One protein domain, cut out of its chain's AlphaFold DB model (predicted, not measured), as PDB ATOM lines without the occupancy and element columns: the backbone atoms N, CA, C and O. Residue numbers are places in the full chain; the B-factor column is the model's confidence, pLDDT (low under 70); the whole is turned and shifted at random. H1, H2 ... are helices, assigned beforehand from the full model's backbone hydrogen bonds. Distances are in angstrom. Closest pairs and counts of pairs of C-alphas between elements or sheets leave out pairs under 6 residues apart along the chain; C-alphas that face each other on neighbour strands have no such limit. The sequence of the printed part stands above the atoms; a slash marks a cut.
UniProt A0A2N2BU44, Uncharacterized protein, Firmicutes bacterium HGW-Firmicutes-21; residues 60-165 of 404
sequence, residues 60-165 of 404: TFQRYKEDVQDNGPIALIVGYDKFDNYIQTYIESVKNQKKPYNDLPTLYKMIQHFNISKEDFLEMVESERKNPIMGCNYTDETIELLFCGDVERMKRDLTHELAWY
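What this domain is: This is residues 60 to 165 of the 404 residues of an uncharacterized protein of Firmicutes bacterium HGW-Firmicutes-21 (UniProt A0A2N2BU44). Five short to medium helices pack into a small body, and the longest helix, H2, lies along one side of it, its second half free. H3 lies in the middle, between H2 and a helical hairpin of H5 and H6 on the far side, while H1 and H4 cross each other at one end. The printed part has 106 residues, of which 58 are in six named helices, in the order H1 to H6 along the chain, with no named strand, and its class is all helix. The whole is compact, with a radius of gyration of the C-alphas of 13.8 A, and spans 35 by 30 by 25 A.

How they stand to each other: H2, residues 80 to 94, touches H1, residues 72 to 78, only at the corner by their link and only just, with 3 pairs of C-alphas within 8 A. There residues 82 to 83 alone of H2 take part, and the closest C-alphas, of Ala 75 and Phe 83, are 5.3 A apart. H2 and H3, residues 106 to 114, are near each other, with 7 pairs of C-alphas within 10 A. H1 is the hub, touching three helices. It only just touches H3, with 3 pairs within 8 A, the closest C-alphas those of Val 78 and Phe 114 at 7.3 A; the tilt is a shallow 11 degrees, the same way. H1 touches H4, residues 118 to 130, at a steep tilt of 46 degrees, opposite ways, with the C-alphas of Pro 73 and Met 124 closest at 6.1 A. H5, residues 140 to 146, is close but not clearly touching to H3, the closest C-alphas being those of Tyr 108 and Leu 146 at 6.0 A. H5 and H6, residues 151 to 157, touch and form a hairpin, with the C-alphas of Leu 145 and Met 154 closest at 5.0 A. Their tilt of 37 degrees, opposite ways, is only just steep. In H1 to H6 every O i to N i+4 pair is within hydrogen-bond range.

Where its parts are: H2 runs 20.7 A from C-alpha 80 at (151.331, 164.935, 177.683) to C-alpha 94 at (170.752, 170.592, 182.035). H4 is 18.2 A long and H3 12.4 A. H1 begins at C-alpha 72 and is 10.2 A long. H5 and H6 are each 10.0 A long, and H6 ends at C-alpha 157 at (174.998, 156.809, 161.840).

The domain as a whole: The C-alphas farthest apart, of Asn 96 and Lys 130, are 39.3 A apart. The printed part has no cut. The link from H2 to H3 is long, with 11 residues, and residues 88 to 100, of which 88 to 94 belong to H2, stand free. Mean pLDDT of the printed part is 83.2, with residues 67 to 70, 91, 93 to 102 and 133 to 136 under 70.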
ATOM      1  N   THR A  60     173.900 174.615 163.876       71.56
ATOM      2  CA  THR A  60     175.289 174.622 164.354       71.56
ATOM      3  C   THR A  60     175.472 174.026 165.760       71.56
ATOM      4  O   THR A  60     176.580 173.636 166.122       71.56
ATOM      5  N   PHE A  61     174.400 173.906 166.552       77.50
ATOM      6  CA  PHE A  61     174.417 173.264 167.876       77.50
ATOM      7  C   PHE A  61     173.938 171.805 167.859       77.50
ATOM      8  O   PHE A  61     173.895 171.159 168.908       77.50
ATOM      9  N   GLN A  62     173.530 171.288 166.700       82.62
ATOM     10  CA  GLN A  62     172.990 169.937 166.591       82.62
ATOM     11  C   GLN A  62     174.120 168.921 166.528       82.62
ATOM     12  O   GLN A  62     175.107 169.112 165.821       82.62
ATOM     13  N   ARG A  63     173.960 167.831 167.280       87.56
ATOM     14  CA  ARG A  63     174.867 166.680 167.233       87.56
ATOM     15  C   ARG A  63     174.257 165.549 166.422       87.56
ATOM     16  O   ARG A  63     174.971 164.859 165.701       87.56
ATOM     17  N   TYR A  64     172.939 165.384 166.511       88.19
ATOM     18  CA  TYR A  64     172.218 164.300 165.859       88.19
ATOM     19  C   TYR A  64     171.170 164.823 164.880       88.19
ATOM     20  O   TYR A  64     170.530 165.842 165.133       88.19
ATOM     21  N   LYS A  65     170.924 164.072 163.800       82.56
ATOM     22  CA  LYS A  65     169.865 164.341 162.804       82.56
ATOM     23  C   LYS A  65     168.465 164.456 163.421       82.56
ATOM     24  O   LYS A  65     167.572 165.067 162.842       82.56
ATOM     25  N   GLU A  66     168.272 163.867 164.600       73.44
ATOM     26  CA  GLU A  66     167.012 163.897 165.344       73.44
ATOM     27  C   GLU A  66     166.866 165.104 166.281       73.44
ATOM     28  O   GLU A  66     165.746 165.420 166.650       73.44
ATOM     29  N   ASP A  67     167.939 165.843 166.606       65.44
ATOM     30  CA  ASP A  67     167.858 167.002 167.522       65.44
ATOM     31  C   ASP A  67     166.940 168.129 166.979       65.44
ATOM     32  O   ASP A  67     166.538 169.026 167.721       65.44
ATOM     33  N   VAL A  68     166.604 168.088 165.684       52.66
ATOM     34  CA  VAL A  68     165.659 168.985 164.986       52.66
ATOM     35  C   VAL A  68     164.241 168.422 164.891       52.66
ATOM     36  O   VAL A  68     163.340 169.106 164.406       52.66
ATOM     37  N   GLN A  69     164.047 167.163 165.278       60.59
ATOM     38  CA  GLN A  69     162.825 166.411 165.042       60.59
ATOM     39  C   GLN A  69     161.876 166.519 166.238       60.59
ATOM     40  O   GLN A  69     162.275 166.611 167.399       60.59
ATOM     41  N   ASP A  70     160.583 166.563 165.928       69.00
ATOM     42  CA  ASP A  70     159.524 166.759 166.905       69.00
ATOM     43  C   ASP A  70     159.358 165.537 167.825       69.00
ATOM     44  O   ASP A  70     159.068 164.431 167.375       69.00
ATOM     45  N   ASN A  71     159.461 165.762 169.138       77.56
ATOM     46  CA  ASN A  71     159.239 164.744 170.169       77.56
ATOM     47  C   ASN A  71     157.744 164.412 170.389       77.56
ATOM     48  O   ASN A  71     157.413 163.604 171.263       77.56
ATOM     49  N   GLY A  72     156.834 165.012 169.616       78.62
ATOM     50  CA  GLY A  72     155.387 164.794 169.641       78.62
ATOM     51  C   GLY A  72     154.943 163.325 169.701       78.62
ATOM     52  O   GLY A  72     154.093 163.007 170.540       78.62
ATOM     53  N   PRO A  73     155.532 162.390 168.927       84.69
ATOM     54  CA  PRO A  73     155.187 160.970 169.012       84.69
ATOM     55  C   PRO A  73     155.384 160.373 170.410       84.69
ATOM     56  O   PRO A  73     154.561 159.577 170.857       84.69
ATOM     57  N   ILE A  74     156.410 160.801 171.154       87.88
ATOM     58  CA  ILE A  74     156.613 160.355 172.539       87.88
ATOM     59  C   ILE A  74     155.451 160.824 173.412       87.88
ATOM     60  O   ILE A  74     154.873 160.017 174.141       87.88
ATOM     61  N   ALA A  75     155.072 162.102 173.313       88.31
ATOM     62  CA  ALA A  75     153.973 162.676 174.089       88.31
ATOM     63  C   ALA A  75     152.633 161.975 173.816       88.31
ATOM     64  O   ALA A  75     151.855 161.756 174.745       88.31
ATOM     65  N   LEU A  76     152.381 161.566 172.569       87.88
ATOM     66  CA  LEU A  76     151.180 160.822 172.191       87.88
ATOM     67  C   LEU A  76     151.174 159.385 172.737       87.88
ATOM     68  O   LEU A  76     150.117 158.893 173.129       87.88
ATOM     69  N   ILE A  77     152.336 158.727 172.816       91.31
ATOM     70  CA  ILE A  77     152.461 157.371 173.377       91.31
ATOM     71  C   ILE A  77     152.280 157.388 174.901       91.31
ATOM     72  O   ILE A  77     151.547 156.571 175.460       91.31
ATOM     73  N   VAL A  78     152.954 158.306 175.599       92.38
ATOM     74  CA  VAL A  78     153.043 158.277 177.074       92.38
ATOM     75  C   VAL A  78     152.024 159.181 177.770       92.38
ATOM     76  O   VAL A  78     151.784 159.026 178.973       92.38
ATOM     77  N   GLY A  79     151.414 160.098 177.018       91.06
ATOM     78  CA  GLY A  79     150.544 161.170 177.491       91.06
ATOM     79  C   GLY A  79     151.313 162.451 177.842       91.06
ATOM     80  O   GLY A  79     152.367 162.400 178.483       91.06
ATOM     81  N   TYR A  80     150.736 163.604 177.483       87.31
ATOM     82  CA  TYR A  80     151.331 164.935 177.683       87.31
ATOM     83  C   TYR A  80     151.772 165.199 179.125       87.31
ATOM     84  O   TYR A  80     152.892 165.645 179.333       87.31
ATOM     85  N   ASP A  81     150.974 164.823 180.128       91.88
ATOM     86  CA  ASP A  81     151.336 165.050 181.536       91.88
ATOM     87  C   ASP A  81     152.660 164.367 181.926       91.88
ATOM     88  O   ASP A  81     153.458 164.917 182.687       91.88
ATOM     89  N   LYS A  82     152.916 163.147 181.435       90.75
ATOM     90  CA  LYS A  82     154.170 162.433 181.728       90.75
ATOM     91  C   LYS A  82     155.333 163.012 180.935       90.75
ATOM     92  O   LYS A  82     156.429 163.144 181.480       90.75
ATOM     93  N   PHE A  83     155.083 163.350 179.677       89.00
ATOM     94  CA  PHE A  83     156.064 163.971 178.801       89.00
ATOM     95  C   PHE A  83     156.532 165.326 179.350       89.00
ATOM     96  O   PHE A  83     157.728 165.518 179.555       89.00
ATOM     97  N   ASP A  84     155.606 166.219 179.701       87.06
ATOM     98  CA  ASP A  84     155.909 167.553 180.227       87.06
ATOM     99  C   ASP A  84     156.700 167.479 181.535       87.06
ATOM    100  O   ASP A  84     157.681 168.200 181.712       87.06
ATOM    101  N   ASN A  85     156.335 166.560 182.437       88.75
ATOM    102  CA  ASN A  85     157.088 166.343 183.674       88.75
ATOM    103  C   ASN A  85     158.532 165.890 183.407       88.75
ATOM    104  O   ASN A  85     159.457 166.353 184.081       88.75
ATOM    105  N   TYR A  86     158.744 165.011 182.422       85.81
ATOM    106  CA  TYR A  86     160.088 164.601 182.015       85.81
ATOM    107  C   TYR A  86     160.873 165.775 181.427       85.81
ATOM    108  O   TYR A  86     162.002 166.012 181.847       85.81
ATOM    109  N   ILE A  87     160.271 166.543 180.512       81.94
ATOM    110  CA  ILE A  87     160.910 167.705 179.887       81.94
ATOM    111  C   ILE A  87     161.305 168.745 180.934       81.94
ATOM    112  O   ILE A  87     162.441 169.206 180.911       81.94
ATOM    113  N   GLN A  88     160.425 169.083 181.880       80.75
ATOM    114  CA  GLN A  88     160.748 170.031 182.952       80.75
ATOM    115  C   GLN A  88     161.918 169.535 183.805       80.75
ATOM    116  O   GLN A  88     162.886 170.265 184.006       80.75
ATOM    117  N   THR A  89     161.884 168.266 184.222       80.81
ATOM    118  CA  THR A  89     162.972 167.656 185.003       80.81
ATOM    119  C   THR A  89     164.289 167.649 184.218       80.81
ATOM    120  O   THR A  89     165.347 167.972 184.756       80.81
ATOM    121  N   TYR A  90     164.234 167.315 182.927       76.31
ATOM    122  CA  TYR A  90     165.393 167.294 182.044       76.31
ATOM    123  C   TYR A  90     165.968 168.698 181.841       76.31
ATOM    124  O   TYR A  90     167.157 168.896 182.077       76.31
ATOM    125  N   ILE A  91     165.135 169.686 181.497       68.38
ATOM    126  CA  ILE A  91     165.529 171.094 181.345       68.38
ATOM    127  C   ILE A  91     166.181 171.607 182.629       68.38
ATOM    128  O   ILE A  91     167.249 172.209 182.562       68.38
ATOM    129  N   GLU A  92     165.588 171.349 183.796       72.44
ATOM    130  CA  GLU A  92     166.170 171.734 185.086       72.44
ATOM    131  C   GLU A  92     167.530 171.071 185.327       72.44
ATOM    132  O   GLU A  92     168.451 171.728 185.814       72.44
ATOM    133  N   SER A  93     167.683 169.804 184.930       69.00
ATOM    134  CA  SER A  93     168.936 169.060 185.089       69.00
ATOM    135  C   SER A  93     170.072 169.571 184.196       69.00
ATOM    136  O   SER A  93     171.232 169.522 184.604       69.00
ATOM    137  N   VAL A  94     169.753 170.127 183.018       67.25
ATOM    138  CA  VAL A  94     170.752 170.592 182.035       67.25
ATOM    139  C   VAL A  94     170.937 172.111 182.006       67.25
ATOM    140  O   VAL A  94     171.871 172.592 181.371       67.25
ATOM    141  N   LYS A  95     170.109 172.887 182.724       56.47
ATOM    142  CA  LYS A  95     170.039 174.364 182.653       56.47
ATOM    143  C   LYS A  95     171.368 175.103 182.864       56.47
ATOM    144  O   LYS A  95     171.488 176.249 182.449       56.47
ATOM    145  N   ASN A  96     172.348 174.469 183.506       55.47
ATOM    146  CA  ASN A  96     173.670 175.041 183.782       55.47
ATOM    147  C   ASN A  96     174.826 174.088 183.427       55.47
ATOM    148  O   ASN A  96     175.939 174.269 183.918       55.47
ATOM    149  N   GLN A  97     174.570 173.043 182.636       58.69
ATOM    150  CA  GLN A  97     175.580 172.046 182.283       58.69
ATOM    151  C   GLN A  97     175.895 172.146 180.790       58.69
ATOM    152  O   GLN A  97     174.988 172.085 179.961       58.69
ATOM    153  N   LYS A  98     177.183 172.270 180.433       59.47
ATOM    154  CA  LYS A  98     177.615 171.963 179.061       59.47
ATOM    155  C   LYS A  98     177.285 170.489 178.806       59.47
ATOM    156  O   LYS A  98     177.622 169.645 179.637       59.47
ATOM    157  N   LYS A  99     176.600 170.178 177.699       62.00
ATOM    158  CA  LYS A  99     176.295 168.783 177.348       62.00
ATOM    159  C   LYS A  99     177.616 168.014 177.190       62.00
ATOM    160  O   LYS A  99     178.471 168.457 176.426       62.00
ATOM    161  N   PRO A 100     177.813 166.871 177.862       60.59
ATOM    162  CA  PRO A 100     179.058 166.115 177.737       60.59
ATOM    163  C   PRO A 100     179.195 165.515 176.327       60.59
ATOM    164  O   PRO A 100     178.194 165.164 175.715       60.59
ATOM    165  N   TYR A 101     180.406 165.388 175.779       58.28
ATOM    166  CA  TYR A 101     180.633 164.922 174.391       58.28
ATOM    167  C   TYR A 101     180.154 163.485 174.112       58.28
ATOM    168  O   TYR A 101     179.834 163.117 172.982       58.28
ATOM    169  N   ASN A 102     180.018 162.683 175.166       60.81
ATOM    170  CA  ASN A 102     179.527 161.311 175.097       60.81
ATOM    171  C   ASN A 102     177.991 161.192 175.164       60.81
ATOM    172  O   ASN A 102     177.480 160.074 175.243       60.81
ATOM    173  N   ASP A 103     177.261 162.310 175.135       79.06
ATOM    174  CA  ASP A 103     175.815 162.328 175.349       79.06
ATOM    175  C   ASP A 103     175.035 161.503 174.311       79.06
ATOM    176  O   ASP A 103     175.479 161.325 173.177       79.06
ATOM    177  N   LEU A 104     173.863 161.000 174.698       86.38
ATOM    178  CA  LEU A 104     172.981 160.214 173.828       86.38
ATOM    179  C   LEU A 104     171.936 161.102 173.130       86.38
ATOM    180  O   LEU A 104     171.545 162.124 173.712       86.38
ATOM    181  N   PRO A 105     171.426 160.684 171.952       86.62
ATOM    182  CA  PRO A 105     170.285 161.330 171.309       86.62
ATOM    183  C   PRO A 105     169.121 161.512 172.295       86.62
ATOM    184  O   PRO A 105     168.824 160.631 173.114       86.62
ATOM    185  N   THR A 106     168.485 162.678 172.254       82.12
ATOM    186  CA  THR A 106     167.406 163.068 173.166       82.12
ATOM    187  C   THR A 106     166.223 162.115 173.044       82.12
ATOM    188  O   THR A 106     165.734 161.609 174.061       82.12
ATOM    189  N   LEU A 107     165.817 161.800 171.814       86.62
ATOM    190  CA  LEU A 107     164.729 160.864 171.563       86.62
ATOM    191  C   LEU A 107     165.050 159.455 172.068       86.62
ATOM    192  O   LEU A 107     164.206 158.812 172.695       86.62
ATOM    193  N   TYR A 108     166.290 158.992 171.883       90.25
ATOM    194  CA  TYR A 108     166.730 157.699 172.407       90.25
ATOM    195  C   TYR A 108     166.605 157.637 173.936       90.25
ATOM    196  O   TYR A 108     166.059 156.673 174.478       90.25
ATOM    197  N   LYS A 109     167.038 158.686 174.649       87.69
ATOM    198  CA  LYS A 109     166.881 158.763 176.112       87.69
ATOM    199  C   LYS A 109     165.418 158.684 176.533       87.69
ATOM    200  O   LYS A 109     165.114 158.006 177.511       87.69
ATOM    201  N   MET A 110     164.515 159.350 175.810       88.19
ATOM    202  CA  MET A 110     163.078 159.303 176.099       88.19
ATOM    203  C   MET A 110     162.496 157.909 175.874       88.19
ATOM    204  O   MET A 110     161.781 157.407 176.741       88.19
ATOM    205  N   ILE A 111     162.844 157.258 174.760       91.31
ATOM    206  CA  ILE A 111     162.439 155.877 174.462       91.31
ATOM    207  C   ILE A 111     162.862 154.940 175.599       91.31
ATOM    208  O   ILE A 111     162.040 154.174 176.102       91.31
ATOM    209  N   GLN A 112     164.114 155.049 176.056       91.88
ATOM    210  CA  GLN A 112     164.634 154.254 177.172       91.88
ATOM    211  C   GLN A 112     163.938 154.593 178.498       91.88
ATOM    212  O   GLN A 112     163.540 153.692 179.234       91.88
ATOM    213  N   HIS A 113     163.751 155.881 178.802       90.69
ATOM    214  CA  HIS A 113     163.136 156.332 180.051       90.69
ATOM    215  C   HIS A 113     161.692 155.841 180.199       90.69
ATOM    216  O   HIS A 113     161.298 155.362 181.262       90.69
ATOM    217  N   PHE A 114     160.905 155.951 179.130       94.06
ATOM    218  CA  PHE A 114     159.504 155.540 179.122       94.06
ATOM    219  C   PHE A 114     159.302 154.066 178.764       94.06
ATOM    220  O   PHE A 114     158.167 153.590 178.813       94.06
ATOM    221  N   ASN A 115     160.382 153.342 178.451       94.38
ATOM    222  CA  ASN A 115     160.357 151.945 178.031       94.38
ATOM    223  C   ASN A 115     159.380 151.714 176.861       94.38
ATOM    224  O   ASN A 115     158.511 150.840 176.917       94.38
ATOM    225  N   ILE A 116     159.501 152.547 175.826       94.69
ATOM    226  CA  ILE A 116     158.668 152.485 174.619       94.69
ATOM    227  C   ILE A 116     159.191 151.362 173.721       94.69
ATOM    228  O   ILE A 116     160.386 151.302 173.432       94.69
ATOM    229  N   SER A 117     158.303 150.465 173.283       95.88
ATOM    230  CA  SER A 117     158.673 149.396 172.352       95.88
ATOM    231  C   SER A 117     158.858 149.930 170.927       95.88
ATOM    232  O   SER A 117     158.303 150.972 170.562       95.88
ATOM    233  N   LYS A 118     159.625 149.209 170.098       94.56
ATOM    234  CA  LYS A 118     159.797 149.569 168.681       94.56
ATOM    235  C   LYS A 118     158.449 149.562 167.962       94.56
ATOM    236  O   LYS A 118     158.192 150.424 167.129       94.56
ATOM    237  N   GLU A 119     157.598 148.598 168.296       95.12
ATOM    238  CA  GLU A 119     156.268 148.416 167.728       95.12
ATOM    239  C   GLU A 119     155.345 149.595 168.056       95.12
ATOM    240  O   GLU A 119     154.752 150.159 167.138       95.12
ATOM    241  N   ASP A 120     155.288 150.023 169.323       94.31
ATOM    242  CA  ASP A 120     154.466 151.170 169.740       94.31
ATOM    243  C   ASP A 120     154.952 152.473 169.086       94.31
ATOM    244  O   ASP A 120     154.152 153.307 168.656       94.31
ATOM    245  N   PHE A 121     156.276 152.647 168.981       92.44
ATOM    246  CA  PHE A 121     156.858 153.819 168.329       92.44
ATOM    247  C   PHE A 121     156.542 153.845 166.828       92.44
ATOM    248  O   PHE A 121     156.121 154.877 166.306       92.44
ATOM    249  N   LEU A 122     156.685 152.708 166.139       91.44
ATOM    250  CA  LEU A 122     156.352 152.576 164.719       91.44
ATOM    251  C   LEU A 122     154.869 152.819 164.447       91.44
ATOM    252  O   LEU A 122     154.548 153.526 163.494       91.44
ATOM    253  N   GLU A 123     153.971 152.266 165.266       91.62
ATOM    254  CA  GLU A 123     152.530 152.482 165.119       91.62
ATOM    255  C   GLU A 123     152.183 153.972 165.221       91.62
ATOM    256  O   GLU A 123     151.429 154.496 164.395       91.62
ATOM    257  N   MET A 124     152.791 154.677 166.181       90.06
ATOM    258  CA  MET A 124     152.596 156.115 166.342       90.06
ATOM    259  C   MET A 124     153.150 156.915 165.157       90.06
ATOM    260  O   MET A 124     152.448 157.762 164.606       90.06
ATOM    261  N   VAL A 125     154.386 156.633 164.727       87.50
ATOM    262  CA  VAL A 125     155.003 157.323 163.584       87.50
ATOM    263  C   VAL A 125     154.209 157.084 162.295       87.50
ATOM    264  O   VAL A 125     153.962 158.022 161.543       87.50
ATOM    265  N   GLU A 126     153.748 155.858 162.042       88.25
ATOM    266  CA  GLU A 126     152.866 155.526 160.913       88.25
ATOM    267  C   GLU A 126     151.533 156.281 160.970       88.25
ATOM    268  O   GLU A 126     151.025 156.722 159.933       88.25
ATOM    269  N   SER A 127     150.955 156.428 162.166       86.44
ATOM    270  CA  SER A 127     149.731 157.203 162.374       86.44
ATOM    271  C   SER A 127     149.943 158.680 162.032       86.44
ATOM    272  O   SER A 127     149.166 159.236 161.255       86.44
ATOM    273  N   GLU A 128     151.023 159.292 162.528       83.81
ATOM    274  CA  GLU A 128     151.368 160.690 162.236       83.81
ATOM    275  C   GLU A 128     151.764 160.906 160.767       83.81
ATOM    276  O   GLU A 128     151.410 161.925 160.183       83.81
ATOM    277  N   ARG A 129     152.421 159.943 160.104       83.12
ATOM    278  CA  ARG A 129     152.691 160.024 158.653       83.12
ATOM    279  C   ARG A 129     151.397 160.046 157.828       83.12
ATOM    280  O   ARG A 129     151.341 160.705 156.792       83.12
ATOM    281  N   LYS A 130     150.361 159.314 158.259       83.44
ATOM    282  CA  LYS A 130     149.061 159.231 157.563       83.44
ATOM    283  C   LYS A 130     148.156 160.421 157.858       83.44
ATOM    284  O   LYS A 130     147.432 160.858 156.969       83.44
ATOM    285  N   ASN A 131     148.180 160.917 159.091       78.50
ATOM    286  CA  ASN A 131     147.416 162.075 159.543       78.50
ATOM    287  C   ASN A 131     148.328 162.959 160.402       78.50
ATOM    288  O   ASN A 131     148.304 162.825 161.624       78.50
ATOM    289  N   PRO A 132     149.130 163.840 159.785       70.94
ATOM    290  CA  PRO A 132     150.092 164.648 160.520       70.94
ATOM    291  C   PRO A 132     149.357 165.658 161.396       70.94
ATOM    292  O   PRO A 132     148.735 166.594 160.891       70.94
ATOM    293  N   ILE A 133     149.424 165.456 162.711       66.62
ATOM    294  CA  ILE A 133     148.927 166.411 163.703       66.62
ATOM    295  C   ILE A 133     150.095 167.273 164.185       66.62
ATOM    296  O   ILE A 133     149.928 168.483 164.330       66.62
ATOM    297  N   MET A 134     151.269 166.664 164.387       64.94
ATOM    298  CA  MET A 134     152.450 167.331 164.945       64.94
ATOM    299  C   MET A 134     153.654 167.401 163.986       64.94
ATOM    300  O   MET A 134     154.604 168.129 164.246       64.94
ATOM    301  N   GLY A 135     153.588 166.748 162.819       59.38
ATOM    302  CA  GLY A 135     154.652 166.825 161.805       59.38
ATOM    303  C   GLY A 135     155.835 165.911 162.128       59.38
ATOM    304  O   GLY A 135     156.950 166.358 162.379       59.38
ATOM    305  N   CYS A 136     155.587 164.604 162.101       67.19
ATOM    306  CA  CYS A 136     156.593 163.583 162.363       67.19
ATOM    307  C   CYS A 136     157.351 163.184 161.081       67.19
ATOM    308  O   CYS A 136     156.776 162.549 160.196       67.19
ATOM    309  N   ASN A 137     158.658 163.470 161.023       71.00
ATOM    310  CA  ASN A 137     159.514 163.198 159.854       71.00
ATOM    311  C   ASN A 137     160.592 162.117 160.086       71.00
ATOM    312  O   ASN A 137     161.556 162.042 159.325       71.00
ATOM    313  N   TYR A 138     160.451 161.258 161.105       82.38
ATOM    314  CA  TYR A 138     161.386 160.143 161.315       82.38
ATOM    315  C   TYR A 138     161.403 159.221 160.092       82.38
ATOM    316  O   TYR A 138     160.345 158.756 159.666       82.38
ATOM    317  N   THR A 139     162.582 158.924 159.540       85.38
ATOM    318  CA  THR A 139     162.751 157.910 158.485       85.38
ATOM    319  C   THR A 139     162.778 156.508 159.092       85.38
ATOM    320  O   THR A 139     163.102 156.347 160.269       85.38
ATOM    321  N   ASP A 140     162.470 155.475 158.303       87.88
ATOM    322  CA  ASP A 140     162.554 154.085 158.784       87.88
ATOM    323  C   ASP A 140     163.975 153.742 159.251       87.88
ATOM    324  O   ASP A 140     164.143 153.110 160.288       87.88
ATOM    325  N   GLU A 141     164.993 154.254 158.555       90.12
ATOM    326  CA  GLU A 141     166.400 154.146 158.953       90.12
ATOM    327  C   GLU A 141     166.670 154.780 160.325       90.12
ATOM    328  O   GLU A 141     167.298 154.157 161.180       90.12
ATOM    329  N   THR A 142     166.142 155.984 160.581       89.44
ATOM    330  CA  THR A 142     166.286 156.648 161.888       89.44
ATOM    331  C   THR A 142     165.694 155.782 162.998       89.44
ATOM    332  O   THR A 142     166.319 155.576 164.038       89.44
ATOM    333  N   ILE A 143     164.506 155.220 162.764       90.75
ATOM    334  CA  ILE A 143     163.843 154.334 163.726       90.75
ATOM    335  C   ILE A 143     164.655 153.050 163.914       90.75
ATOM    336  O   ILE A 143     164.854 152.604 165.040       90.75
ATOM    337  N   GLU A 144     165.168 152.444 162.845       93.69
ATOM    338  CA  GLU A 144     166.022 151.264 162.966       93.69
ATOM    339  C   GLU A 144     167.266 151.530 163.813       93.69
ATOM    340  O   GLU A 144     167.576 150.713 164.681       93.69
ATOM    341  N   LEU A 145     167.929 152.672 163.624       93.88
ATOM    342  CA  LEU A 145     169.110 153.059 164.395       93.88
ATOM    343  C   LEU A 145     168.790 153.268 165.880       93.88
ATOM    344  O   LEU A 145     169.512 152.745 166.729       93.88
ATOM    345  N   LEU A 146     167.680 153.935 166.213       92.25
ATOM    346  CA  LEU A 146     167.253 154.151 167.606       92.25
ATOM    347  C   LEU A 146     166.978 152.845 168.369       92.25
ATOM    348  O   LEU A 146     167.119 152.795 169.591       92.25
ATOM    349  N   PHE A 147     166.602 151.776 167.660       95.06
ATOM    350  CA  PHE A 147     166.263 150.476 168.245       95.06
ATOM    351  C   PHE A 147     167.274 149.362 167.914       95.06
ATOM    352  O   PHE A 147     167.005 148.194 168.197       95.06
ATOM    353  N   CYS A 148     168.439 149.676 167.335       93.50
ATOM    354  CA  CYS A 148     169.383 148.652 166.865       93.50
ATOM    355  C   CYS A 148     170.142 147.921 167.989       93.50
ATOM    356  O   CYS A 148     170.746 146.878 167.741       93.50
ATOM    357  N   GLY A 149     170.125 148.457 169.214       91.19
ATOM    358  CA  GLY A 149     170.821 147.892 170.379       91.19
ATOM    359  C   GLY A 149     172.339 148.119 170.400       91.19
ATOM    360  O   GLY A 149     172.975 147.817 171.407       91.19
ATOM    361  N   ASP A 150     172.910 148.679 169.331       94.88
ATOM    362  CA  ASP A 150     174.313 149.078 169.225       94.88
ATOM    363  C   ASP A 150     174.420 150.606 169.336       94.88
ATOM    364  O   ASP A 150     174.148 151.344 168.389       94.88
ATOM    365  N   VAL A 151     174.781 151.083 170.532       92.50
ATOM    366  CA  VAL A 151     174.837 152.518 170.849       92.50
ATOM    367  C   VAL A 151     175.872 153.246 169.992       92.50
ATOM    368  O   VAL A 151     175.609 154.361 169.556       92.50
ATOM    369  N   GLU A 152     177.019 152.626 169.717       92.62
ATOM    370  CA  GLU A 152     178.081 153.256 168.928       92.62
ATOM    371  C   GLU A 152     177.664 153.412 167.472       92.62
ATOM    372  O   GLU A 152     177.786 154.496 166.897       92.62
ATOM    373  N   ARG A 153     177.076 152.357 166.898       94.31
ATOM    374  CA  ARG A 153     176.485 152.426 165.560       94.31
ATOM    375  C   ARG A 153     175.392 153.486 165.484       94.31
ATOM    376  O   ARG A 153     175.389 154.277 164.548       94.31
ATOM    377  N   MET A 154     174.486 153.513 166.462       94.06
ATOM    378  CA  MET A 154     173.419 154.508 166.521       94.06
ATOM    379  C   MET A 154     173.994 155.927 166.540       94.06
ATOM    380  O   MET A 154     173.553 156.758 165.754       94.06
ATOM    381  N   LYS A 155     174.974 156.211 167.407       93.12
ATOM    382  CA  LYS A 155     175.586 157.543 167.510       93.12
ATOM    383  C   LYS A 155     176.246 157.956 166.201       93.12
ATOM    384  O   LYS A 155     175.938 159.028 165.696       93.12
ATOM    385  N   ARG A 156     177.098 157.096 165.639       93.00
ATOM    386  CA  ARG A 156     177.804 157.366 164.382       93.00
ATOM    387  C   ARG A 156     176.827 157.645 163.243       93.00
ATOM    388  O   ARG A 156     176.918 158.691 162.610       93.00
ATOM    389  N   ASP A 157     175.865 156.755 163.021       92.56
ATOM    390  CA  ASP A 157     174.998 156.809 161.840       92.56
ATOM    391  C   ASP A 157     173.897 157.899 161.970       92.56
ATOM    392  O   ASP A 157     173.401 158.409 160.961       92.56
ATOM    393  N   LEU A 158     173.555 158.319 163.201       91.69
ATOM    394  CA  LEU A 158     172.662 159.460 163.474       91.69
ATOM    395  C   LEU A 158     173.380 160.817 163.568       91.69
ATOM    396  O   LEU A 158     172.703 161.818 163.809       91.69
ATOM    397  N   THR A 159     174.703 160.881 163.400       91.44
ATOM    398  CA  THR A 159     175.467 162.143 163.469       91.44
ATOM    399  C   THR A 159     174.942 163.143 162.439       91.44
ATOM    400  O   THR A 159     174.758 162.793 161.274       91.44
ATOM    401  N   HIS A 160     174.664 164.373 162.875       88.62
ATOM    402  CA  HIS A 160     174.234 165.465 161.998       88.62
ATOM    403  C   HIS A 160     175.356 165.843 161.022       88.62
ATOM    404  O   HIS A 160     176.530 165.739 161.353       88.62
ATOM    405  N   GLU A 161     175.021 166.338 159.837       87.12
ATOM    406  CA  GLU A 161     175.980 166.622 158.763       87.12
ATOM    407  C   GLU A 161     176.974 167.747 159.102       87.12
ATOM    408  O   GLU A 161     178.068 167.803 158.550       87.12
ATOM    409  N   LEU A 162     176.607 168.618 160.046       88.25
ATOM    410  CA  LEU A 162     177.484 169.650 160.621       88.25
ATOM    411  C   LEU A 162     178.277 169.176 161.851       88.25
ATOM    412  O   LEU A 162     179.112 169.922 162.364       88.25
ATOM    413  N   ALA A 163     178.002 167.978 162.357       91.31
ATOM    414  CA  ALA A 163     178.659 167.407 163.524       91.31
ATOM    415  C   ALA A 163     179.756 166.413 163.113       91.31
ATOM    416  O   ALA A 163     179.800 165.935 161.980       91.31
ATOM    417  N   TRP A 164     180.639 166.093 164.053       92.75
ATOM    418  CA  TRP A 164     181.718 165.127 163.865       92.75
ATOM    419  C   TRP A 164     181.600 163.981 164.865       92.75
ATOM    420  O   TRP A 164     181.376 164.218 166.054       92.75
ATOM    421  N   TYR A 165     181.753 162.748 164.383       92.00
ATOM    422  CA  TYR A 165     181.848 161.555 165.220       92.00
ATOM    423  C   TYR A 165     183.305 161.117 165.296       92.00
ATOM    424  O   TYR A 165     183.892 160.785 164.271       92.00
TER     425      TYR A 165